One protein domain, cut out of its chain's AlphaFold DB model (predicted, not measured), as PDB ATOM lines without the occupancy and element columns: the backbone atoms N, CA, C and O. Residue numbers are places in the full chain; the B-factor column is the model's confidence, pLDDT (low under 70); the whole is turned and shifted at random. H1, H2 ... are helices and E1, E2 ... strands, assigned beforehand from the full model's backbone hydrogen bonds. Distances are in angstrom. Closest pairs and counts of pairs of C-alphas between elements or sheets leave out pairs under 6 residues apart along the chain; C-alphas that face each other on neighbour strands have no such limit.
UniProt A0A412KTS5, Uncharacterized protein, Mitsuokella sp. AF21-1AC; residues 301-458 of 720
ATOM      1  N   GLN A 301      28.425  30.234  -7.928       96.50
ATOM      2  CA  GLN A 301      27.134  29.609  -8.220       96.50
ATOM      3  C   GLN A 301      27.315  28.145  -8.598       96.50
ATOM      4  O   GLN A 301      28.175  27.809  -9.408       96.50
ATOM      5  N   ALA A 302      26.490  27.269  -8.029       97.38
ATOM      6  CA  ALA A 302      26.387  25.898  -8.505       97.38
ATOM      7  C   ALA A 302      25.649  25.878  -9.850       97.38
ATOM      8  O   ALA A 302      24.596  26.502 -10.000       97.38
ATOM      9  N   ASP A 303      26.172  25.141 -10.821       95.69
ATOM     10  CA  ASP A 303      25.484  24.902 -12.082       95.69
ATOM     11  C   ASP A 303      24.352  23.894 -11.862       95.69
ATOM     12  O   ASP A 303      24.578  22.714 -11.612       95.69
ATOM     13  N   SER A 304      23.107  24.353 -11.982       89.38
ATOM     14  CA  SER A 304      21.915  23.510 -11.818       89.38
ATOM     15  C   SER A 304      21.769  22.395 -12.865       89.38
ATOM     16  O   SER A 304      21.014  21.444 -12.643       89.38
ATOM     17  N   THR A 305      22.472  22.501 -13.998       92.06
ATOM     18  CA  THR A 305      22.415  21.522 -15.091       92.06
ATOM     19  C   THR A 305      23.294  20.322 -14.779       92.06
ATOM     20  O   THR A 305      22.833  19.185 -14.837       92.06
ATOM     21  N   THR A 306      24.560  20.579 -14.443       94.94
ATOM     22  CA  THR A 306      25.545  19.532 -14.139       94.94
ATOM     23  C   THR A 306      25.506  19.102 -12.678       94.94
ATOM     24  O   THR A 306      25.783  17.944 -12.388       94.94
ATOM     25  N   ARG A 307      25.150  20.012 -11.758       97.31
ATOM     26  CA  ARG A 307      25.066  19.846 -10.289       97.31
ATOM     27  C   ARG A 307      26.383  19.508  -9.591       97.31
ATOM     28  O   ARG A 307      26.460  19.559  -8.368       97.31
ATOM     29  N   THR A 308      27.426  19.225 -10.361       98.00
ATOM     30  CA  THR A 308      28.800  19.001  -9.906       98.00
ATOM     31  C   THR A 308      29.718  20.176 -10.225       98.00
ATOM     32  O   THR A 308      30.824  20.237  -9.696       98.00
ATOM     33  N   ALA A 309      29.298  21.125 -11.064       98.12
ATOM     34  CA  ALA A 309      30.121  22.279 -11.389       98.12
ATOM     35  C   ALA A 309      29.819  23.480 -10.489       98.12
ATOM     36  O   ALA A 309      28.671  23.901 -10.341       98.12
ATOM     37  N   LEU A 310      30.875  24.061  -9.924       98.44
ATOM     38  CA  LEU A 310      30.848  25.368  -9.284       98.44
ATOM     39  C   LEU A 310      31.446  26.405 -10.236       98.44
ATOM     40  O   LEU A 310      32.592  26.282 -10.666       98.44
ATOM     41  N   VAL A 311      30.685  27.443 -10.548       97.94
ATOM     42  CA  VAL A 311      31.099  28.529 -11.432       97.94
ATOM     43  C   VAL A 311      31.530  29.719 -10.586       97.94
ATOM     44  O   VAL A 311      30.784  30.204  -9.730       97.94
ATOM     45  N   SER A 312      32.756  30.186 -10.807       97.25
ATOM     46  CA  SER A 312      33.272  31.382 -10.156       97.25
ATOM     47  C   SER A 312      32.651  32.656 -10.743       97.25
ATOM     48  O   SER A 312      32.215  32.667 -11.896       97.25
ATOM     49  N   PRO A 313      32.702  33.782 -10.013       95.56
ATOM     50  CA  PRO A 313      32.449  35.098 -10.591       95.56
ATOM     51  C   PRO A 313      33.332  35.362 -11.819       95.56
ATOM     52  O   PRO A 313      34.479  34.910 -11.862       95.56
ATOM     53  N   THR A 314      32.821  36.135 -12.783       95.00
ATOM     54  CA  THR A 314      33.547  36.480 -14.021       95.00
ATOM     55  C   THR A 314      34.823  37.265 -13.761       95.00
ATOM     56  O   THR A 314      35.779  37.152 -14.519       95.00
ATOM     57  N   TYR A 315      34.843  38.075 -12.707       92.06
ATOM     58  CA  TYR A 315      36.010  38.851 -12.333       92.06
ATOM     59  C   TYR A 315      36.315  38.656 -10.851       92.06
ATOM     60  O   TYR A 315      35.438  38.862 -10.007       92.06
ATOM     61  N   ILE A 316      37.553  38.262 -10.550       92.56
ATOM     62  CA  ILE A 316      38.076  38.067  -9.193       92.56
ATOM     63  C   ILE A 316      39.392  38.819  -9.085       92.56
ATOM     64  O   ILE A 316      40.255  38.700  -9.949       92.56
ATOM     65  N   LEU A 317      39.556  39.548  -7.989       91.50
ATOM     66  CA  LEU A 317      40.813  40.182  -7.631       91.50
ATOM     67  C   LEU A 317      41.105  39.880  -6.163       91.50
ATOM     68  O   LEU A 317      40.290  40.178  -5.286       91.50
ATOM     69  N   VAL A 318      42.239  39.248  -5.887       92.94
ATOM     70  CA  VAL A 318      42.501  38.648  -4.579       92.94
ATOM     71  C   VAL A 318      43.966  38.746  -4.178       92.94
ATOM     72  O   VAL A 318      44.855  38.554  -4.997       92.94
ATOM     73  N   ASN A 319      44.205  39.015  -2.896       93.00
ATOM     74  CA  ASN A 319      45.517  38.856  -2.279       93.00
ATOM     75  C   ASN A 319      45.747  37.397  -1.867       93.00
ATOM     76  O   ASN A 319      44.942  36.865  -1.095       93.00
ATOM     77  N   VAL A 320      46.847  36.792  -2.310       93.31
ATOM     78  CA  VAL A 320      47.353  35.493  -1.847       93.31
ATOM     79  C   VAL A 320      48.810  35.688  -1.420       93.31
ATOM     80  O   VAL A 320      49.636  36.105  -2.228       93.31
ATOM     81  N   GLY A 321      49.120  35.468  -0.139       88.81
ATOM     82  CA  GLY A 321      50.492  35.591   0.379       88.81
ATOM     83  C   GLY A 321      51.143  36.966   0.228       88.81
ATOM     84  O   GLY A 321      52.357  37.043   0.072       88.81
ATOM     85  N   GLY A 322      50.365  38.056   0.198       88.19
ATOM     86  CA  GLY A 322      50.887  39.403  -0.073       88.19
ATOM     87  C   GLY A 322      50.991  39.764  -1.561       88.19
ATOM     88  O   GLY A 322      51.279  40.915  -1.893       88.19
ATOM     89  N   ASN A 323      50.681  38.833  -2.465       89.06
ATOM     90  CA  ASN A 323      50.675  39.060  -3.908       89.06
ATOM     91  C   ASN A 323      49.245  39.200  -4.443       89.06
ATOM     92  O   ASN A 323      48.347  38.454  -4.052       89.06
ATOM     93  N   GLY A 324      49.023  40.184  -5.315       89.94
ATOM     94  CA  GLY A 324      47.740  40.412  -5.967       89.94
ATOM     95  C   GLY A 324      47.570  39.549  -7.214       89.94
ATOM     96  O   GLY A 324      48.430  39.555  -8.086       89.94
ATOM     97  N   TYR A 325      46.437  38.859  -7.316       91.62
ATOM     98  CA  TYR A 325      46.077  38.008  -8.447       91.62
ATOM     99  C   TYR A 325      44.725  38.411  -9.032       91.62
ATOM    100  O   TYR A 325      43.788  38.717  -8.291       91.62
ATOM    101  N   GLU A 326      44.613  38.379 -10.359       90.31
ATOM    102  CA  GLU A 326      43.433  38.806 -11.115       90.31
ATOM    103  C   GLU A 326      42.955  37.684 -12.051       90.31
ATOM    104  O   GLU A 326      43.738  37.128 -12.817       90.31
ATOM    105  N   SER A 327      41.653  37.392 -12.035       91.50
ATOM    106  CA  SER A 327      40.971  36.605 -13.068       91.50
ATOM    107  C   SER A 327      39.894  37.454 -13.736       91.50
ATOM    108  O   SER A 327      39.153  38.163 -13.057       91.50
ATOM    109  N   LYS A 328      39.809  37.369 -15.069       91.00
ATOM    110  CA  LYS A 328      38.886  38.140 -15.928       91.00
ATOM    111  C   LYS A 328      37.836  37.288 -16.639       91.00
ATOM    112  O   LYS A 328      37.106  37.798 -17.487       91.00
ATOM    113  N   ALA A 329      37.793  35.999 -16.333       93.19
ATOM    114  CA  ALA A 329      36.782  35.091 -16.838       93.19
ATOM    115  C   ALA A 329      36.275  34.195 -15.708       93.19
ATOM    116  O   ALA A 329      36.998  33.907 -14.751       93.19
ATOM    117  N   ALA A 330      35.030  33.740 -15.847       95.38
ATOM    118  CA  ALA A 330      34.475  32.741 -14.951       95.38
ATOM    119  C   ALA A 330      35.247  31.426 -15.121       95.38
ATOM    120  O   ALA A 330      35.474  30.962 -16.239       95.38
ATOM    121  N   ILE A 331      35.640  30.832 -14.001       96.44
ATOM    122  CA  ILE A 331      36.309  29.537 -13.928       96.44
ATOM    123  C   ILE A 331      35.267  28.527 -13.466       96.44
ATOM    124  O   ILE A 331      34.562  28.752 -12.484       96.44
ATOM    125  N   THR A 332      35.161  27.415 -14.186       97.75
ATOM    126  CA  THR A 332      34.262  26.315 -13.828       97.75
ATOM    127  C   THR A 332      35.063  25.215 -13.146       97.75
ATOM    128  O   THR A 332      35.999  24.679 -13.733       97.75
ATOM    129  N   LEU A 333      34.687  24.887 -11.914       98.31
ATOM    130  CA  LEU A 333      35.258  23.812 -11.109       98.31
ATOM    131  C   LEU A 333      34.264  22.645 -11.092       98.31
ATOM    132  O   LEU A 333      33.346  22.625 -10.275       98.31
ATOM    133  N   ASP A 334      34.409  21.699 -12.019       98.25
ATOM    134  CA  ASP A 334      33.608  20.469 -12.030       98.25
ATOM    135  C   ASP A 334      34.206  19.441 -11.072       98.25
ATOM    136  O   ASP A 334      35.210  18.797 -11.373       98.25
ATOM    137  N   ILE A 335      33.567  19.262  -9.917       98.25
ATOM    138  CA  ILE A 335      34.067  18.398  -8.842       98.25
ATOM    139  C   ILE A 335      34.030  16.906  -9.199       98.25
ATOM    140  O   ILE A 335      34.527  16.080  -8.434       98.25
ATOM    141  N   SER A 336      33.464  16.537 -10.354       97.12
ATOM    142  CA  SER A 336      33.575  15.190 -10.924       97.12
ATOM    143  C   SER A 336      34.895  14.942 -11.671       97.12
ATOM    144  O   SER A 336      35.106  13.838 -12.175       97.12
ATOM    145  N   LYS A 337      35.774  15.951 -11.767       97.38
ATOM    146  CA  LYS A 337      37.041  15.920 -12.511       97.38
ATOM    147  C   LYS A 337      38.218  16.290 -11.616       97.38
ATOM    148  O   LYS A 337      38.112  17.225 -10.827       97.38
ATOM    149  N   ASP A 338      39.362  15.636 -11.807       96.94
ATOM    150  CA  ASP A 338      40.588  15.891 -11.032       96.94
ATOM    151  C   ASP A 338      41.059  17.341 -11.094       96.94
ATOM    152  O   ASP A 338      41.483  17.890 -10.083       96.94
ATOM    153  N   ALA A 339      40.909  17.989 -12.253       95.69
ATOM    154  CA  ALA A 339      41.357  19.363 -12.480       95.69
ATOM    155  C   ALA A 339      40.690  20.401 -11.556       95.69
ATOM    156  O   ALA A 339      41.220  21.499 -11.388       95.69
ATOM    157  N   ALA A 340      39.529  20.081 -10.971       97.44
ATOM    158  CA  ALA A 340      38.884  20.940  -9.984       97.44
ATOM    159  C   ALA A 340      39.508  20.805  -8.588       97.44
ATOM    160  O   ALA A 340      39.380  21.728  -7.786       97.44
ATOM    161  N   TRP A 341      40.159  19.683  -8.281       97.81
ATOM    162  CA  TRP A 341      40.674  19.364  -6.954       97.81
ATOM    163  C   TRP A 341      42.108  19.851  -6.759       97.81
ATOM    164  O   TRP A 341      42.936  19.834  -7.665       97.81
ATOM    165  N   ASP A 342      42.432  20.229  -5.526       95.88
ATOM    166  CA  ASP A 342      43.784  20.598  -5.101       95.88
ATOM    167  C   ASP A 342      44.821  19.475  -5.258       95.88
ATOM    168  O   ASP A 342      46.025  19.734  -5.266       95.88
ATOM    169  N   THR A 343      44.357  18.234  -5.361       95.38
ATOM    170  CA  THR A 343      45.179  17.049  -5.591       95.38
ATOM    171  C   THR A 343      45.551  16.856  -7.051       95.38
ATOM    172  O   THR A 343      46.629  16.315  -7.287       95.38
ATOM    173  N   ASP A 344      44.738  17.320  -8.008       94.62
ATOM    174  CA  ASP A 344      44.968  17.186  -9.456       94.62
ATOM    175  C   ASP A 344      45.506  15.789  -9.821       94.62
ATOM    176  O   ASP A 344      46.611  15.646 -10.361       94.62
ATOM    177  N   ALA A 345      44.799  14.752  -9.353       96.56
ATOM    178  CA  ALA A 345      45.281  13.380  -9.391       96.56
ATOM    179  C   ALA A 345      45.440  12.888 -10.835       96.56
ATOM    180  O   ALA A 345      44.644  13.205 -11.714       96.56
ATOM    181  N   GLN A 346      46.492  12.106 -11.075       96.75
ATOM    182  CA  GLN A 346      46.837  11.591 -12.401       96.75
ATOM    183  C   GLN A 346      46.805  10.063 -12.422       96.75
ATOM    184  O   GLN A 346      46.915   9.411 -11.387       96.75
ATOM    185  N   GLU A 347      46.693   9.457 -13.597       97.25
ATOM    186  CA  GLU A 347      46.807   8.003 -13.697       97.25
ATOM    187  C   GLU A 347      48.219   7.554 -13.289       97.25
ATOM    188  O   GLU A 347      49.219   8.128 -13.735       97.25
ATOM    189  N   TRP A 348      48.324   6.516 -12.456       97.75
ATOM    190  CA  TRP A 348      49.614   5.921 -12.108       97.75
ATOM    191  C   TRP A 348      50.348   5.402 -13.356       97.75
ATOM    192  O   TRP A 348      49.761   4.755 -14.220       97.75
ATOM    193  N   GLN A 349      51.657   5.637 -13.424       97.50
ATOM    194  CA  GLN A 349      52.533   5.237 -14.519       97.50
ATOM    195  C   GLN A 349      53.679   4.373 -13.983       97.50
ATOM    196  O   GLN A 349      54.273   4.670 -12.943       97.50
ATOM    197  N   ALA A 350      54.021   3.315 -14.719       97.12
ATOM    198  CA  ALA A 350      55.128   2.426 -14.380       97.12
ATOM    199  C   ALA A 350      56.487   3.092 -14.637       97.12
ATOM    200  O   ALA A 350      56.664   3.783 -15.640       97.12
ATOM    201  N   SER A 351      57.479   2.820 -13.780       96.94
ATOM    202  CA  SER A 351      58.844   3.372 -13.903       96.94
ATOM    203  C   SER A 351      58.889   4.904 -14.017       96.94
ATOM    204  O   SER A 351      59.741   5.461 -14.712       96.94
ATOM    205  N   HIS A 352      57.967   5.589 -13.344       97.19
ATOM    206  CA  HIS A 352      57.817   7.039 -13.393       97.19
ATOM    207  C   HIS A 352      58.345   7.686 -12.114       97.19
ATOM    208  O   HIS A 352      58.170   7.152 -11.019       97.19
ATOM    209  N   ALA A 353      59.020   8.827 -12.248       97.88
ATOM    210  CA  ALA A 353      59.518   9.586 -11.109       97.88
ATOM    211  C   ALA A 353      58.397  10.444 -10.512       97.88
ATOM    212  O   ALA A 353      57.872  11.316 -11.195       97.88
ATOM    213  N   TYR A 354      58.084  10.221  -9.239       97.81
ATOM    214  CA  TYR A 354      57.086  10.970  -8.482       97.81
ATOM    215  C   TYR A 354      57.739  11.783  -7.365       97.81
ATOM    216  O   TYR A 354      58.656  11.312  -6.681       97.81
ATOM    217  N   ALA A 355      57.236  12.994  -7.152       96.75
ATOM    218  CA  ALA A 355      57.588  13.871  -6.048       96.75
ATOM    219  C   ALA A 355      56.627  13.689  -4.863       96.75
ATOM    220  O   ALA A 355      55.500  13.214  -5.006       96.75
ATOM    221  N   VAL A 356      57.066  14.090  -3.665       95.69
ATOM    222  CA  VAL A 356      56.185  14.127  -2.487       95.69
ATOM    223  C   VAL A 356      55.018  15.072  -2.772       95.69
ATOM    224  O   VAL A 356      55.227  16.214  -3.173       95.69
ATOM    225  N   GLY A 357      53.796  14.605  -2.524       93.50
ATOM    226  CA  GLY A 357      52.569  15.355  -2.787       93.50
ATOM    227  C   GLY A 357      51.910  15.066  -4.135       93.50
ATOM    228  O   GLY A 357      50.756  15.460  -4.305       93.50
ATOM    229  N   ASP A 358      52.569  14.344  -5.045       96.50
ATOM    230  CA  ASP A 358      51.900  13.808  -6.233       96.50
ATOM    231  C   ASP A 358      50.790  12.843  -5.817       96.50
ATOM    232  O   ASP A 358      50.928  12.107  -4.838       96.50
ATOM    233  N   VAL A 359      49.675  12.863  -6.540       97.12
ATOM    234  CA  VAL A 359      48.510  12.026  -6.244       97.12
ATOM    235  C   VAL A 359      48.163  11.234  -7.486       97.12
ATOM    236  O   VAL A 359      48.110  11.797  -8.580       97.12
ATOM    237  N   VAL A 360      47.935   9.935  -7.311       97.44
ATOM    238  CA  VAL A 360      47.609   9.033  -8.411       97.44
ATOM    239  C   VAL A 360      46.328   8.249  -8.175       97.44
ATOM    240  O   VAL A 360      46.011   7.890  -7.040       97.44
ATOM    241  N   TYR A 361      45.626   7.928  -9.257       96.88
ATOM    242  CA  TYR A 361      44.593   6.896  -9.279       96.88
ATOM    243  C   TYR A 361      45.089   5.649 -10.040       96.88
ATOM    244  O   TYR A 361      45.998   5.749 -10.873       96.88
ATOM    245  N   PRO A 362      44.548   4.450  -9.751       94.88
ATOM    246  CA  PRO A 362      44.963   3.218 -10.423       94.88
ATOM    247  C   PRO A 362      44.697   3.240 -11.938       94.88
ATOM    248  O   PRO A 362      43.725   3.829 -12.393       94.88
ATOM    249  N   THR A 363      45.469   2.480 -12.720       93.25
ATOM    250  CA  THR A 363      45.266   2.320 -14.183       93.25
ATOM    251  C   THR A 363      43.938   1.660 -14.567       93.25
ATOM    252  O   THR A 363      43.524   1.681 -15.722       93.25
ATOM    253  N   SER A 364      43.227   1.070 -13.601       90.50
ATOM    254  CA  SER A 364      41.847   0.607 -13.779       90.50
ATOM    255  C   SER A 364      40.817   1.747 -13.799       90.50
ATOM    256  O   SER A 364      39.626   1.479 -13.945       90.50
ATOM    257  N   GLY A 365      41.261   2.994 -13.627       91.88
ATOM    258  CA  GLY A 365      40.430   4.179 -13.474       91.88
ATOM    259  C   GLY A 365      40.128   4.512 -12.013       91.88
ATOM    260  O   GLY A 365      40.591   3.846 -11.081       91.88
ATOM    261  N   HIS A 366      39.329   5.562 -11.830       92.81
ATOM    262  CA  HIS A 366      38.930   6.051 -10.514       92.81
ATOM    263  C   HIS A 366      38.164   5.002  -9.707       92.81
ATOM    264  O   HIS A 366      37.320   4.265 -10.222       92.81
ATOM    265  N   THR A 367      38.443   4.978  -8.409       92.50
ATOM    266  CA  THR A 367      37.769   4.125  -7.426       92.50
ATOM    267  C   THR A 367      37.359   4.982  -6.231       92.50
ATOM    268  O   THR A 367      37.521   6.194  -6.252       92.50
ATOM    269  N   THR A 368      36.889   4.376  -5.141       95.44
ATOM    270  CA  THR A 368      36.697   5.079  -3.859       95.44
ATOM    271  C   THR A 368      37.978   5.760  -3.350       95.44
ATOM    272  O   THR A 368      37.893   6.666  -2.519       95.44
ATOM    273  N   TYR A 369      39.156   5.341  -3.823       97.19
ATOM    274  CA  TYR A 369      40.445   5.789  -3.318       97.19
ATOM    275  C   TYR A 369      41.386   6.283  -4.417       97.19
ATOM    276  O   TYR A 369      41.371   5.804  -5.553       97.19
ATOM    277  N   TYR A 370      42.259   7.187  -3.992       97.06
ATOM    278  CA  TYR A 370      43.459   7.650  -4.683       97.06
ATOM    279  C   TYR A 370      44.650   7.622  -3.712       97.06
ATOM    280  O   TYR A 370      44.496   7.326  -2.520       97.06
ATOM    281  N   TYR A 371      45.849   7.894  -4.217       97.69
ATOM    282  CA  TYR A 371      47.087   7.577  -3.518       97.69
ATOM    283  C   TYR A 371      48.062   8.739  -3.563       97.69
ATOM    284  O   TYR A 371      48.539   9.113  -4.630       97.69
ATOM    285  N   ARG A 372      48.376   9.308  -2.397       97.19
ATOM    286  CA  ARG A 372      49.308  10.434  -2.275       97.19
ATOM    287  C   ARG A 372      50.726   9.939  -2.018       97.19
ATOM    288  O   ARG A 372      50.952   9.144  -1.110       97.19
ATOM    289  N   CYS A 373      51.689  10.443  -2.773       97.19
ATOM    290  CA  CYS A 373      53.106  10.185  -2.574       97.19
ATOM    291  C   CYS A 373      53.586  10.851  -1.274       97.19
ATOM    292  O   CYS A 373      53.546  12.077  -1.141       97.19
ATOM    293  N   THR A 374      54.049  10.050  -0.317       96.94
ATOM    294  CA  THR A 374      54.655  10.505   0.946       96.94
ATOM    295  C   THR A 374      56.175  10.369   0.943       96.94
ATOM    296  O   THR A 374      56.851  11.061   1.699       96.94
ATOM    297  N   THR A 375      56.731   9.524   0.068       97.81
ATOM    298  CA  THR A 375      58.177   9.407  -0.180       97.81
ATOM    299  C   THR A 375      58.432   9.429  -1.681       97.81
ATOM    300  O   THR A 375      57.965   8.537  -2.383       97.81
ATOM    301  N   ALA A 376      59.164  10.442  -2.158       97.88
ATOM    302  CA  ALA A 376      59.515  10.598  -3.570       97.88
ATOM    303  C   ALA A 376      60.448   9.481  -4.061       97.88
ATOM    304  O   ALA A 376      61.296   8.991  -3.316       97.88
ATOM    305  N   GLY A 377      60.343   9.136  -5.342       97.31
ATOM    306  CA  GLY A 377      61.136   8.076  -5.955       97.31
ATOM    307  C   GLY A 377      60.641   7.714  -7.349       97.31
ATOM    308  O   GLY A 377      59.856   8.441  -7.949       97.31
ATOM    309  N   THR A 378      61.085   6.568  -7.861       97.94
ATOM    310  CA  THR A 378      60.571   5.983  -9.107       97.94
ATOM    311  C   THR A 378      59.654   4.807  -8.779       97.94
ATOM    312  O   THR A 378      60.055   3.931  -8.004       97.94
ATOM    313  N   SER A 379      58.440   4.807  -9.341       97.38
ATOM    314  CA  SER A 379      57.464   3.720  -9.192       97.38
ATOM    315  C   SER A 379      58.001   2.410  -9.766       97.38
ATOM    316  O   SER A 379      58.913   2.395 -10.601       97.38
ATOM    317  N   SER A 380      57.450   1.281  -9.327       95.69
ATOM    318  CA  SER A 380      57.847  -0.021  -9.853       95.69
ATOM    319  C   SER A 380      57.391  -0.228 -11.308       95.69
ATOM    320  O   SER A 380      56.734   0.609 -11.932       95.69
ATOM    321  N   THR A 381      57.786  -1.357 -11.898       95.44
ATOM    322  CA  THR A 381      57.416  -1.722 -13.274       95.44
ATOM    323  C   THR A 381      56.016  -2.332 -13.384       95.44
ATOM    324  O   THR A 381      55.510  -2.477 -14.494       95.44
ATOM    325  N   LEU A 382      55.396  -2.710 -12.262       91.88
ATOM    326  CA  LEU A 382      54.079  -3.342 -12.201       91.88
ATOM    327  C   LEU A 382      53.131  -2.470 -11.383       91.88
ATOM    328  O   LEU A 382      53.548  -1.852 -10.412       91.88
ATOM    329  N   THR A 383      51.849  -2.452 -11.750       89.06
ATOM    330  CA  THR A 383      50.858  -1.687 -10.986       89.06
ATOM    331  C   THR A 383      50.831  -2.141  -9.519       89.06
ATOM    332  O   THR A 383      50.796  -3.351  -9.258       89.06
ATOM    333  N   PRO A 384      50.822  -1.207  -8.552       92.56
ATOM    334  CA  PRO A 384      50.671  -1.530  -7.143       92.56
ATOM    335  C   PRO A 384      49.371  -2.278  -6.858       92.56
ATOM    336  O   PRO A 384      48.321  -1.969  -7.425       92.56
ATOM    337  N   SER A 385      49.416  -3.207  -5.900       92.06
ATOM    338  CA  SER A 385      48.204  -3.681  -5.230       92.06
ATOM    339  C   SER A 385      47.804  -2.645  -4.189       92.06
ATOM    340  O   SER A 385      48.099  -2.791  -3.000       92.06
ATOM    341  N   PHE A 386      47.193  -1.565  -4.655       94.69
ATOM    342  CA  PHE A 386      46.930  -0.423  -3.807       94.69
ATOM    343  C   PHE A 386      46.020  -0.758  -2.603       94.69
ATOM    344  O   PHE A 386      45.026  -1.474  -2.756       94.69
ATOM    345  N   PRO A 387      46.324  -0.232  -1.400       95.69
ATOM    346  CA  PRO A 387      45.512  -0.474  -0.217       95.69
ATOM    347  C   PRO A 387      44.162   0.253  -0.300       95.69
ATOM    348  O   PRO A 387      44.036   1.311  -0.911       95.69
ATOM    349  N   THR A 388      43.151  -0.299   0.367       96.25
ATOM    350  CA  THR A 388      41.790   0.270   0.440       96.25
ATOM    351  C   THR A 388      41.447   0.809   1.830       96.25
ATOM    352  O   THR A 388      40.311   1.190   2.098       96.25
ATOM    353  N   THR A 389      42.413   0.815   2.747       97.25
ATOM    354  CA  THR A 389      42.252   1.360   4.097       97.25
ATOM    355  C   THR A 389      42.882   2.745   4.139       97.25
ATOM    356  O   THR A 389      44.092   2.871   3.951       97.25
ATOM    357  N   ILE A 390      42.076   3.776   4.403       97.38
ATOM    358  CA  ILE A 390      42.529   5.175   4.490       97.38
ATOM    359  C   ILE A 390      43.708   5.291   5.468       97.38
ATOM    360  O   ILE A 390      43.690   4.696   6.544       97.38
ATOM    361  N   GLY A 391      44.741   6.038   5.077       96.94
ATOM    362  CA  GLY A 391      45.968   6.241   5.849       96.94
ATOM    363  C   GLY A 391      46.957   5.072   5.800       96.94
ATOM    364  O   GLY A 391      48.082   5.208   6.272       96.94
ATOM    365  N   SER A 392      46.586   3.923   5.220       97.75
ATOM    366  CA  SER A 392      47.548   2.838   5.000       97.75
ATOM    367  C   SER A 392      48.526   3.204   3.895       97.75
ATOM    368  O   SER A 392      48.140   3.800   2.885       97.75
ATOM    369  N   THR A 393      49.781   2.799   4.078       97.69
ATOM    370  CA  THR A 393      50.846   3.057   3.116       97.69
ATOM    371  C   THR A 393      51.189   1.830   2.278       97.69
ATOM    372  O   THR A 393      50.964   0.689   2.688       97.69
ATOM    373  N   TYR A 394      51.740   2.061   1.088       97.00
ATOM    374  CA  TYR A 394      52.242   1.017   0.199       97.00
ATOM    375  C   TYR A 394      53.572   1.442  -0.412       97.00
ATOM    376  O   TYR A 394      53.687   2.550  -0.932       97.00
ATOM    377  N   ASN A 395      54.565   0.555  -0.367       96.88
ATOM    378  CA  ASN A 395      55.858   0.781  -1.002       96.88
ATOM    379  C   ASN A 395      55.844   0.238  -2.441       96.88
ATOM    380  O   ASN A 395      55.758  -0.970  -2.659       96.88
ATOM    381  N   ASP A 396      55.922   1.142  -3.409       96.44
ATOM    382  CA  ASP A 396      55.912   0.902  -4.848       96.44
ATOM    383  C   ASP A 396      57.296   1.213  -5.435       96.44
ATOM    384  O   ASP A 396      57.576   2.307  -5.929       96.44
ATOM    385  N   GLY A 397      58.202   0.240  -5.337       92.00
ATOM    386  CA  GLY A 397      59.603   0.428  -5.707       92.00
ATOM    387  C   GLY A 397      60.328   1.304  -4.684       92.00
ATOM    388  O   GLY A 397      60.647   0.830  -3.596       92.00
ATOM    389  N   ASN A 398      60.603   2.557  -5.060       94.50
ATOM    390  CA  ASN A 398      61.192   3.568  -4.171       94.50
ATOM    391  C   ASN A 398      60.187   4.662  -3.766       94.50
ATOM    392  O   ASN A 398      60.553   5.564  -3.015       94.50
ATOM    393  N   VAL A 399      58.951   4.612  -4.277       97.56
ATOM    394  CA  VAL A 399      57.878   5.554  -3.932       97.56
ATOM    395  C   VAL A 399      57.023   4.963  -2.819       97.56
ATOM    396  O   VAL A 399      56.681   3.783  -2.863       97.56
ATOM    397  N   VAL A 400      56.627   5.775  -1.838       97.69
ATOM    398  CA  VAL A 400      55.640   5.361  -0.825       97.69
ATOM    399  C   VAL A 400      54.342   6.122  -1.036       97.69
ATOM    400  O   VAL A 400      54.327   7.352  -1.018       97.69
ATOM    401  N   TRP A 401      53.253   5.379  -1.202       97.88
ATOM    402  CA  TRP A 401      51.895   5.883  -1.384       97.88
ATOM    403  C   TRP A 401      51.102   5.812  -0.079       97.88
ATOM    404  O   TRP A 401      51.241   4.835   0.646       97.88
ATOM    405  N   GLU A 402      50.237   6.787   0.198       97.75
ATOM    406  CA  GLU A 402      49.231   6.775   1.270       97.75
ATOM    407  C   GLU A 402      47.821   6.758   0.665       97.75
ATOM    408  O   GLU A 402      47.500   7.582  -0.192       97.75
ATOM    409  N   CYS A 403      46.977   5.826   1.110       98.00
ATOM    410  CA  CYS A 403      45.584   5.712   0.677       98.00
ATOM    411  C   CYS A 403      44.720   6.849   1.234       98.00
ATOM    412  O   CYS A 403      44.676   7.070   2.447       98.00
ATOM    413  N   GLN A 404      43.972   7.521   0.364       97.44
ATOM    414  CA  GLN A 404      43.052   8.596   0.726       97.44
ATOM    415  C   GLN A 404      41.737   8.482  -0.075       97.44
ATOM    416  O   GLN A 404      41.630   7.669  -0.991       97.44
ATOM    417  N   LEU A 405      40.711   9.268   0.273       97.19
ATOM    418  CA  LEU A 405      39.421   9.261  -0.437       97.19
ATOM    419  C   LEU A 405      39.467  10.071  -1.730       97.19
ATOM    420  O   LEU A 405      39.730  11.269  -1.680       97.19
ATOM    421  N   ASP A 406      39.101   9.448  -2.847       97.38
ATOM    422  CA  ASP A 406      38.957  10.138  -4.127       97.38
ATOM    423  C   ASP A 406      37.629  10.909  -4.169       97.38
ATOM    424  O   ASP A 406      36.543  10.329  -4.272       97.38
ATOM    425  N   TYR A 407      37.704  12.234  -4.078       97.56
ATOM    426  CA  TYR A 407      36.524  13.087  -4.070       97.56
ATOM    427  C   TYR A 407      35.944  13.377  -5.457       97.56
ATOM    428  O   TYR A 407      34.879  13.985  -5.519       97.56
ATOM    429  N   THR A 408      36.534  12.887  -6.555       97.19
ATOM    430  CA  THR A 408      35.850  12.846  -7.864       97.19
ATOM    431  C   THR A 408      34.649  11.895  -7.838       97.19
ATOM    432  O   THR A 408      33.680  12.082  -8.585       97.19
ATOM    433  N   GLN A 409      34.641  10.941  -6.900       97.25
ATOM    434  CA  GLN A 409      33.533  10.023  -6.674       97.25
ATOM    435  C   GLN A 409      32.460  10.636  -5.767       97.25
ATOM    436  O   GLN A 409      32.711  10.997  -4.616       97.25
ATOM    437  N   ALA A 410      31.217  10.674  -6.253       96.06
ATOM    438  CA  ALA A 410      30.081  11.270  -5.540       96.06
ATOM    439  C   ALA A 410      29.848  10.662  -4.141       96.06
ATOM    440  O   ALA A 410      29.579  11.385  -3.179       96.06
ATOM    441  N   VAL A 411      30.059   9.348  -3.992       95.81
ATOM    442  CA  VAL A 411      29.922   8.628  -2.712       95.81
ATOM    443  C   VAL A 411      30.816   9.189  -1.603       95.81
ATOM    444  O   VAL A 411      30.444   9.131  -0.430       95.81
ATOM    445  N   ASN A 412      31.964   9.767  -1.963       97.50
ATOM    446  CA  ASN A 412      32.926  10.323  -1.016       97.50
ATOM    447  C   ASN A 412      32.627  11.773  -0.641       97.50
ATOM    448  O   ASN A 412      33.154  12.244   0.370       97.50
ATOM    449  N   ARG A 413      31.775  12.452  -1.422       97.62
ATOM    450  CA  ARG A 413      31.337  13.836  -1.203       97.62
ATOM    451  C   ARG A 413      30.049  13.959  -0.402       97.62
ATOM    452  O   ARG A 413      29.797  15.022   0.149       97.62
ATOM    453  N   LYS A 414      29.233  12.903  -0.344       97.50
ATOM    454  CA  LYS A 414      27.909  12.948   0.289       97.50
ATOM    455  C   LYS A 414      27.963  13.537   1.710       97.50
ATOM    456  O   LYS A 414      28.704  13.039   2.558       97.50
ATOM    457  N   GLY A 415      27.176  14.584   1.955       98.19
ATOM    458  CA  GLY A 415      27.014  15.196   3.276       98.19
ATOM    459  C   GLY A 415      28.276  15.860   3.831       98.19
ATOM    460  O   GLY A 415      28.439  15.906   5.049       98.19
ATOM    461  N   LYS A 416      29.198  16.300   2.966       98.44
ATOM    462  CA  LYS A 416      30.457  16.946   3.363       98.44
ATOM    463  C   LYS A 416      30.567  18.369   2.841       98.44
ATOM    464  O   LYS A 416      30.078  18.684   1.755       98.44
ATOM    465  N   ASP A 417      31.288  19.179   3.603       98.62
ATOM    466  CA  ASP A 417      31.723  20.513   3.215       98.62
ATOM    467  C   ASP A 417      33.035  20.465   2.426       98.62
ATOM    468  O   ASP A 417      33.939  19.675   2.714       98.62
ATOM    469  N   PHE A 418      33.134  21.343   1.435       98.75
ATOM    470  CA  PHE A 418      34.320  21.553   0.617       98.75
ATOM    471  C   PHE A 418      34.603  23.042   0.473       98.75
ATOM    472  O   PHE A 418      33.708  23.884   0.556       98.75
ATOM    473  N   TYR A 419      35.867  23.364   0.228       98.69
ATOM    474  CA  TYR A 419      36.365  24.729   0.275       98.69
ATOM    475  C   TYR A 419      36.987  25.127  -1.051       98.69
ATOM    476  O   TYR A 419      37.725  24.354  -1.657       98.69
ATOM    477  N   VAL A 420      36.724  26.358  -1.476       98.44
ATOM    478  CA  VAL A 420      37.325  26.942  -2.676       98.44
ATOM    479  C   VAL A 420      38.526  27.775  -2.265       98.44
ATOM    480  O   VAL A 420      38.405  28.694  -1.448       98.44
ATOM    481  N   TYR A 421      39.672  27.485  -2.864       98.50
ATOM    482  CA  TYR A 421      40.923  28.193  -2.642       98.50
ATOM    483  C   TYR A 421      41.369  28.930  -3.899       98.50
ATOM    484  O   TYR A 421      41.328  28.390  -5.000       98.50
ATOM    485  N   ALA A 422      41.831  30.162  -3.704       97.38
ATOM    486  CA  ALA A 422      42.714  30.857  -4.625       97.38
ATOM    487  C   ALA A 422      44.148  30.444  -4.331       97.38
ATOM    488  O   ALA A 422      44.609  30.620  -3.206       97.38
ATOM    489  N   CYS A 423      44.849  29.947  -5.334       96.88
ATOM    490  CA  CYS A 423      46.222  29.501  -5.226       96.88
ATOM    491  C   CYS A 423      47.111  30.247  -6.218       96.88
ATOM    492  O   CYS A 423      46.712  30.503  -7.356       96.88
ATOM    493  N   ALA A 424      48.321  30.567  -5.772       93.56
ATOM    494  CA  ALA A 424      49.372  31.092  -6.626       93.56
ATOM    495  C   ALA A 424      49.881  29.987  -7.564       93.56
ATOM    496  O   ALA A 424      50.276  28.915  -7.099       93.56
ATOM    497  N   ASP A 425      49.895  30.258  -8.867       89.31
ATOM    498  CA  ASP A 425      50.484  29.391  -9.889       89.31
ATOM    499  C   ASP A 425      51.382  30.238 -10.804       89.31
ATOM    500  O   ASP A 425      50.960  30.774 -11.831       89.31
ATOM    501  N   GLY A 426      52.612  30.482 -10.339       87.38
ATOM    502  CA  GLY A 426      53.470  31.529 -10.894       87.38
ATOM    503  C   GLY A 426      52.799  32.904 -10.785       87.38
ATOM    504  O   GLY A 426      52.413  33.327  -9.692       87.38
ATOM    505  N   ASP A 427      52.630  33.569 -11.929       84.75
ATOM    506  CA  ASP A 427      51.959  34.872 -12.042       84.75
ATOM    507  C   ASP A 427      50.430  34.752 -12.233       84.75
ATOM    508  O   ASP A 427      49.732  35.764 -12.330       84.75
ATOM    509  N   ALA A 428      49.889  33.530 -12.308       88.06
ATOM    510  CA  ALA A 428      48.472  33.273 -12.547       88.06
ATOM    511  C   ALA A 428      47.716  32.874 -11.269       88.06
ATOM    512  O   ALA A 428      48.270  32.306 -10.325       88.06
ATOM    513  N   LEU A 429      46.410  33.158 -11.267       92.50
ATOM    514  CA  LEU A 429      45.472  32.650 -10.269       92.50
ATOM    515  C   LEU A 429      44.979  31.261 -10.682       92.50
ATOM    516  O   LEU A 429      44.342  31.133 -11.730       92.50
ATOM    517  N   LYS A 430      45.160  30.252  -9.827       95.69
ATOM    518  CA  LYS A 430      44.471  28.960  -9.950       95.69
ATOM    519  C   LYS A 430      43.392  28.857  -8.876       95.69
ATOM    520  O   LYS A 430      43.659  29.122  -7.707       95.69
ATOM    521  N   LEU A 431      42.171  28.486  -9.259       97.81
ATOM    522  CA  LEU A 431      41.136  28.111  -8.296       97.81
ATOM    523  C   LEU A 431      41.104  26.592  -8.157       97.81
ATOM    524  O   LEU A 431      41.131  25.891  -9.164       97.81
ATOM    525  N   VAL A 432      41.031  26.104  -6.923       97.88
ATOM    526  CA  VAL A 432      40.908  24.672  -6.617       97.88
ATOM    527  C   VAL A 432      39.882  24.442  -5.516       97.88
ATOM    528  O   VAL A 432      39.639  25.315  -4.679       97.88
ATOM    529  N   VAL A 433      39.296  23.253  -5.502       98.62
ATOM    530  CA  VAL A 433      38.457  22.730  -4.425       98.62
ATOM    531  C   VAL A 433      39.307  21.835  -3.531       98.62
ATOM    532  O   VAL A 433      40.111  21.043  -4.018       98.62
ATOM    533  N   SER A 434      39.132  21.947  -2.218       98.19
ATOM    534  CA  SER A 434      39.819  21.107  -1.242       98.19
ATOM    535  C   SER A 434      38.866  20.621  -0.150       98.19
ATOM    536  O   SER A 434      38.008  21.390   0.293       98.19
ATOM    537  N   PRO A 435      39.023  19.376   0.335       97.00
ATOM    538  CA  PRO A 435      38.393  18.918   1.573       97.00
ATOM    539  C   PRO A 435      39.068  19.493   2.832       97.00
ATOM    540  O   PRO A 435      38.535  19.353   3.930       97.00
ATOM    541  N   ASN A 436      40.256  20.098   2.717       96.50
ATOM    542  CA  ASN A 436      40.975  20.656   3.857       96.50
ATOM    543  C   ASN A 436      40.517  22.097   4.121       96.50
ATOM    544  O   ASN A 436      40.620  22.953   3.248       96.50
ATOM    545  N   SER A 437      40.046  22.372   5.339       95.88
ATOM    546  CA  SER A 437      39.525  23.683   5.752       95.88
ATOM    547  C   SER A 437      40.601  24.727   6.057       95.88
ATOM    548  O   SER A 437      40.280  25.910   6.240       95.88
ATOM    549  N   THR A 438      41.864  24.295   6.126       95.56
ATOM    550  CA  THR A 438      43.018  25.122   6.486       95.56
ATOM    551  C   THR A 438      43.855  25.465   5.260       95.56
ATOM    552  O   THR A 438      43.851  26.621   4.833       95.56
ATOM    553  N   VAL A 439      44.509  24.474   4.651       95.38
ATOM    554  CA  VAL A 439      45.435  24.640   3.523       95.38
ATOM    555  C   VAL A 439      45.238  23.497   2.516       95.38
ATOM    556  O   VAL A 439      45.213  22.338   2.934       95.38
ATOM    557  N   PRO A 440      45.129  23.777   1.207       95.69
ATOM    558  CA  PRO A 440      44.987  22.736   0.202       95.69
ATOM    559  C   PRO A 440      46.280  21.918   0.055       95.69
ATOM    560  O   PRO A 440      47.385  22.420   0.238       95.69
ATOM    561  N   THR A 441      46.144  20.644  -0.303       89.31
ATOM    562  CA  THR A 441      47.159  19.579  -0.181       89.31
ATOM    563  C   THR A 441      48.514  19.891  -0.829       89.31
ATOM    564  O   THR A 441      49.553  19.484  -0.302       89.31
ATOM    565  N   LYS A 442      48.509  20.587  -1.973       88.31
ATOM    566  CA  LYS A 442      49.705  20.935  -2.763       88.31
ATOM    567  C   LYS A 442      50.216  22.364  -2.525       88.31
ATOM    568  O   LYS A 442      51.107  22.823  -3.234       88.31
ATOM    569  N   TYR A 443      49.669  23.071  -1.539       93.12
ATOM    570  CA  TYR A 443      49.942  24.486  -1.298       93.12
ATOM    571  C   TYR A 443      50.315  24.750   0.164       93.12
ATOM    572  O   TYR A 443      50.277  23.866   1.018       93.12
ATOM    573  N   THR A 444      50.694  25.990   0.454       94.44
ATOM    574  CA  THR A 444      50.968  26.491   1.804       94.44
ATOM    575  C   THR A 444      49.973  27.595   2.156       94.44
ATOM    576  O   THR A 444      49.242  28.086   1.291       94.44
ATOM    577  N   ALA A 445      49.942  28.018   3.421       93.50
ATOM    578  CA  ALA A 445      49.134  29.165   3.841       93.50
ATOM    579  C   ALA A 445      49.547  30.476   3.139       93.50
ATOM    580  O   ALA A 445      48.724  31.372   2.996       93.50
ATOM    581  N   ASP A 446      50.795  30.567   2.668       93.25
ATOM    582  CA  ASP A 446      51.296  31.729   1.931       93.25
ATOM    583  C   ASP A 446      50.995  31.630   0.429       93.25
ATOM    584  O   ASP A 446      50.777  32.643  -0.224       93.25
ATOM    585  N   SER A 447      50.939  30.424  -0.144       94.75
ATOM    586  CA  SER A 447      50.632  30.239  -1.569       94.75
ATOM    587  C   SER A 447      49.154  29.981  -1.861       94.75
ATOM    588  O   SER A 447      48.791  29.745  -3.015       94.75
ATOM    589  N   SER A 448      48.286  30.035  -0.847       96.69
ATOM    590  CA  SER A 448      46.850  29.819  -1.009       96.69
ATOM    591  C   SER A 448      46.002  30.681  -0.079       96.69
ATOM    592  O   SER A 448      46.446  31.156   0.962       96.69
ATOM    593  N   ARG A 449      44.740  30.878  -0.455       96.19
ATOM    594  CA  ARG A 449      43.746  31.582   0.348       96.19
ATOM    595  C   ARG A 449      42.363  30.983   0.156       96.19
ATOM    596  O   ARG A 449      41.851  30.947  -0.960       96.19
ATOM    597  N   LYS A 450      41.717  30.607   1.261       97.06
ATOM    598  CA  LYS A 450      40.315  30.173   1.262       97.06
ATOM    599  C   LYS A 450      39.405  31.344   0.882       97.06
ATOM    600  O   LYS A 450      39.414  32.380   1.550       97.06
ATOM    601  N   LEU A 451      38.631  31.179  -0.185       96.00
ATOM    602  CA  LEU A 451      37.675  32.176  -0.678       96.00
ATOM    603  C   LEU A 451      36.242  31.885  -0.259       96.00
ATOM    604  O   LEU A 451      35.440  32.812  -0.175       96.00
ATOM    605  N   GLY A 452      35.913  30.620  -0.031       96.81
ATOM    606  CA  GLY A 452      34.540  30.190   0.156       96.81
ATOM    607  C   GLY A 452      34.423  28.685   0.292       96.81
ATOM    608  O   GLY A 452      35.422  27.996   0.518       96.81
ATOM    609  N   GLY A 453      33.209  28.184   0.115       98.25
ATOM    610  CA  GLY A 453      32.914  26.762   0.186       98.25
ATOM    611  C   GLY A 453      31.468  26.442  -0.160       98.25
ATOM    612  O   GLY A 453      30.698  27.314  -0.564       98.25
ATOM    613  N   PHE A 454      31.130  25.166  -0.036       98.81
ATOM    614  CA  PHE A 454      29.798  24.619  -0.272       98.81
ATOM    615  C   PHE A 454      29.665  23.256   0.413       98.81
ATOM    616  O   PHE A 454      30.661  22.591   0.698       98.81
ATOM    617  N   HIS A 455      28.428  22.825   0.619       98.88
ATOM    618  CA  HIS A 455      28.065  21.508   1.115       98.88
ATOM    619  C   HIS A 455      27.561  20.625  -0.033       98.88
ATOM    620  O   HIS A 455      26.908  21.103  -0.965       98.88
ATOM    621  N   CYS A 456      27.836  19.327   0.026       98.69
ATOM    622  CA  CYS A 456      27.294  18.351  -0.917       98.69
ATOM    623  C   CYS A 456      26.127  17.571  -0.302       98.69
ATOM    624  O   CYS A 456      26.187  17.146   0.849       98.69
ATOM    625  N   LEU A 457      25.083  17.325  -1.089       98.50
ATOM    626  CA  LEU A 457      23.874  16.617  -0.672       98.50
ATOM    627  C   LEU A 457      24.196  15.233  -0.074       98.50
ATOM    628  O   LEU A 457      25.025  14.491  -0.610       98.50
ATOM    629  N   CYS A 458      23.546  14.860   1.032       98.31
ATOM    630  CA  CYS A 458      23.872  13.637   1.779       98.31
ATOM    631  C   CYS A 458      23.237  12.352   1.228       98.31
ATOM    632  O   CYS A 458      23.827  11.275   1.344       98.31
TER     633      CYS A 458
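Overview. This is residues 301 to 458 of the 720 residues of an uncharacterized protein of Mitsuokella sp. AF21-1AC (UniProt A0A412KTS5). Two lobes of strands stand side by side: in one, the three-stranded sheet of E10, E9 and E11 has the hairpin of E2 and E3 crossed over it and the short pair of E1 and E4 beside E10; the other holds a strongly twisted sheet of E5, E6, E8 and E7, with a long loop of 17 residues between E6 and E7. The backbone leaves the first lobe after E4, builds the second, and comes back by way of the small helix H1 to add E9, E10 and E11. The printed part has 158 residues with one named helix and eleven named strands, in the order E1 to E8, H1, E9 to E11; its four sheets are antiparallel, in the orders E1 E4, E2 E3, E5 E6 E8 E7 and E10 E9 E11. The class is mostly strand, though under half of the residues are in named elements. The whole is compact, with a radius of gyration of the C-alphas of 16.4 A and spans of 46 by 36 by 23 A.

Arrangement. Begin at residues 301 to 302, which pair, antiparallel, with residues 310 to 311 of E1, residues 309 to 311. Next comes the hairpin of E2, residues 316 to 320, and E3, residues 323 to 327, where N 318 and O 325 are 2.9 A apart. E4, residues 332 to 334, is antiparallel to E1, with N 310 and O 333 2.9 A apart. Look next at E5, residues 359 to 361, and E6, residues 369 to 375, a hairpin with N 360 and O 371 at 2.9 A. Residues 346 to 347 pair, parallel, with residues 360 to 361 of E5, and residues 353 to 354 pair, antiparallel, with residues 377 to 378. E7, residues 393 to 396, and E8, residues 399 to 405, form a hairpin with N 394 and O 401 at 2.9 A; E8 also pairs with E6, N 402 and O 372 being 2.8 A apart. E5 and E7 are the edge strands. After E8 find H1, residues 410 to 413; the closest C-alphas of the two, Leu 405 and Asn 412, are 6.6 A apart. H1 is not on this sheet, but only just, with 4 pairs of C-alphas within 10 A. It is too short for any O i to N i+4 pair; its one O i to N i+3 pair is within range. E9, residues 417 to 425, and E10, residues 428 to 434, form a hairpin with N 421 and O 432 at 2.8 A. On the other side of E9 is E11, residues 448 to 455, with N 420 and O 452 at 2.9 A. This strongly twisted sheet and the sheet of E2 and E3 form a sandwich, two sheets face to face, 8.1 A centre to centre where they face each other, their strands at 72 degrees. The closest C-alphas of E3 and E10, Tyr 325 and Leu 429, are 5.7 A apart; those of E4 and E10, Leu 333 and Val 432, 7.3 A. E6 and E9 are apart, as are E8 and E10.

Along the chain. Find C-alpha 309 at (30.121, 22.279, -11.389), where E1 begins. E2 measures 12.1 A and E3 13.6 A. E6 runs 18.4 A, and E8 runs 19.1 A from C-alpha 399 at (57.878, 5.554, -3.932). E9, the longest strand, covers 24.5 A and E10 18.7 A. E11 bends by 58 degrees at residue 451 and spans 20.7 A, ending at C-alpha 455 at (28.065, 21.508, 1.115).

Size, cuts and confidence. The two C-alphas farthest apart, those of Tyr 315 and Leu 382, are 45.9 A apart. The links E4 to E5, E6 to E7 and E10 to E11 are long. The printed part has no cut. Its mean pLDDT is 95.6, and no printed residue is under 70.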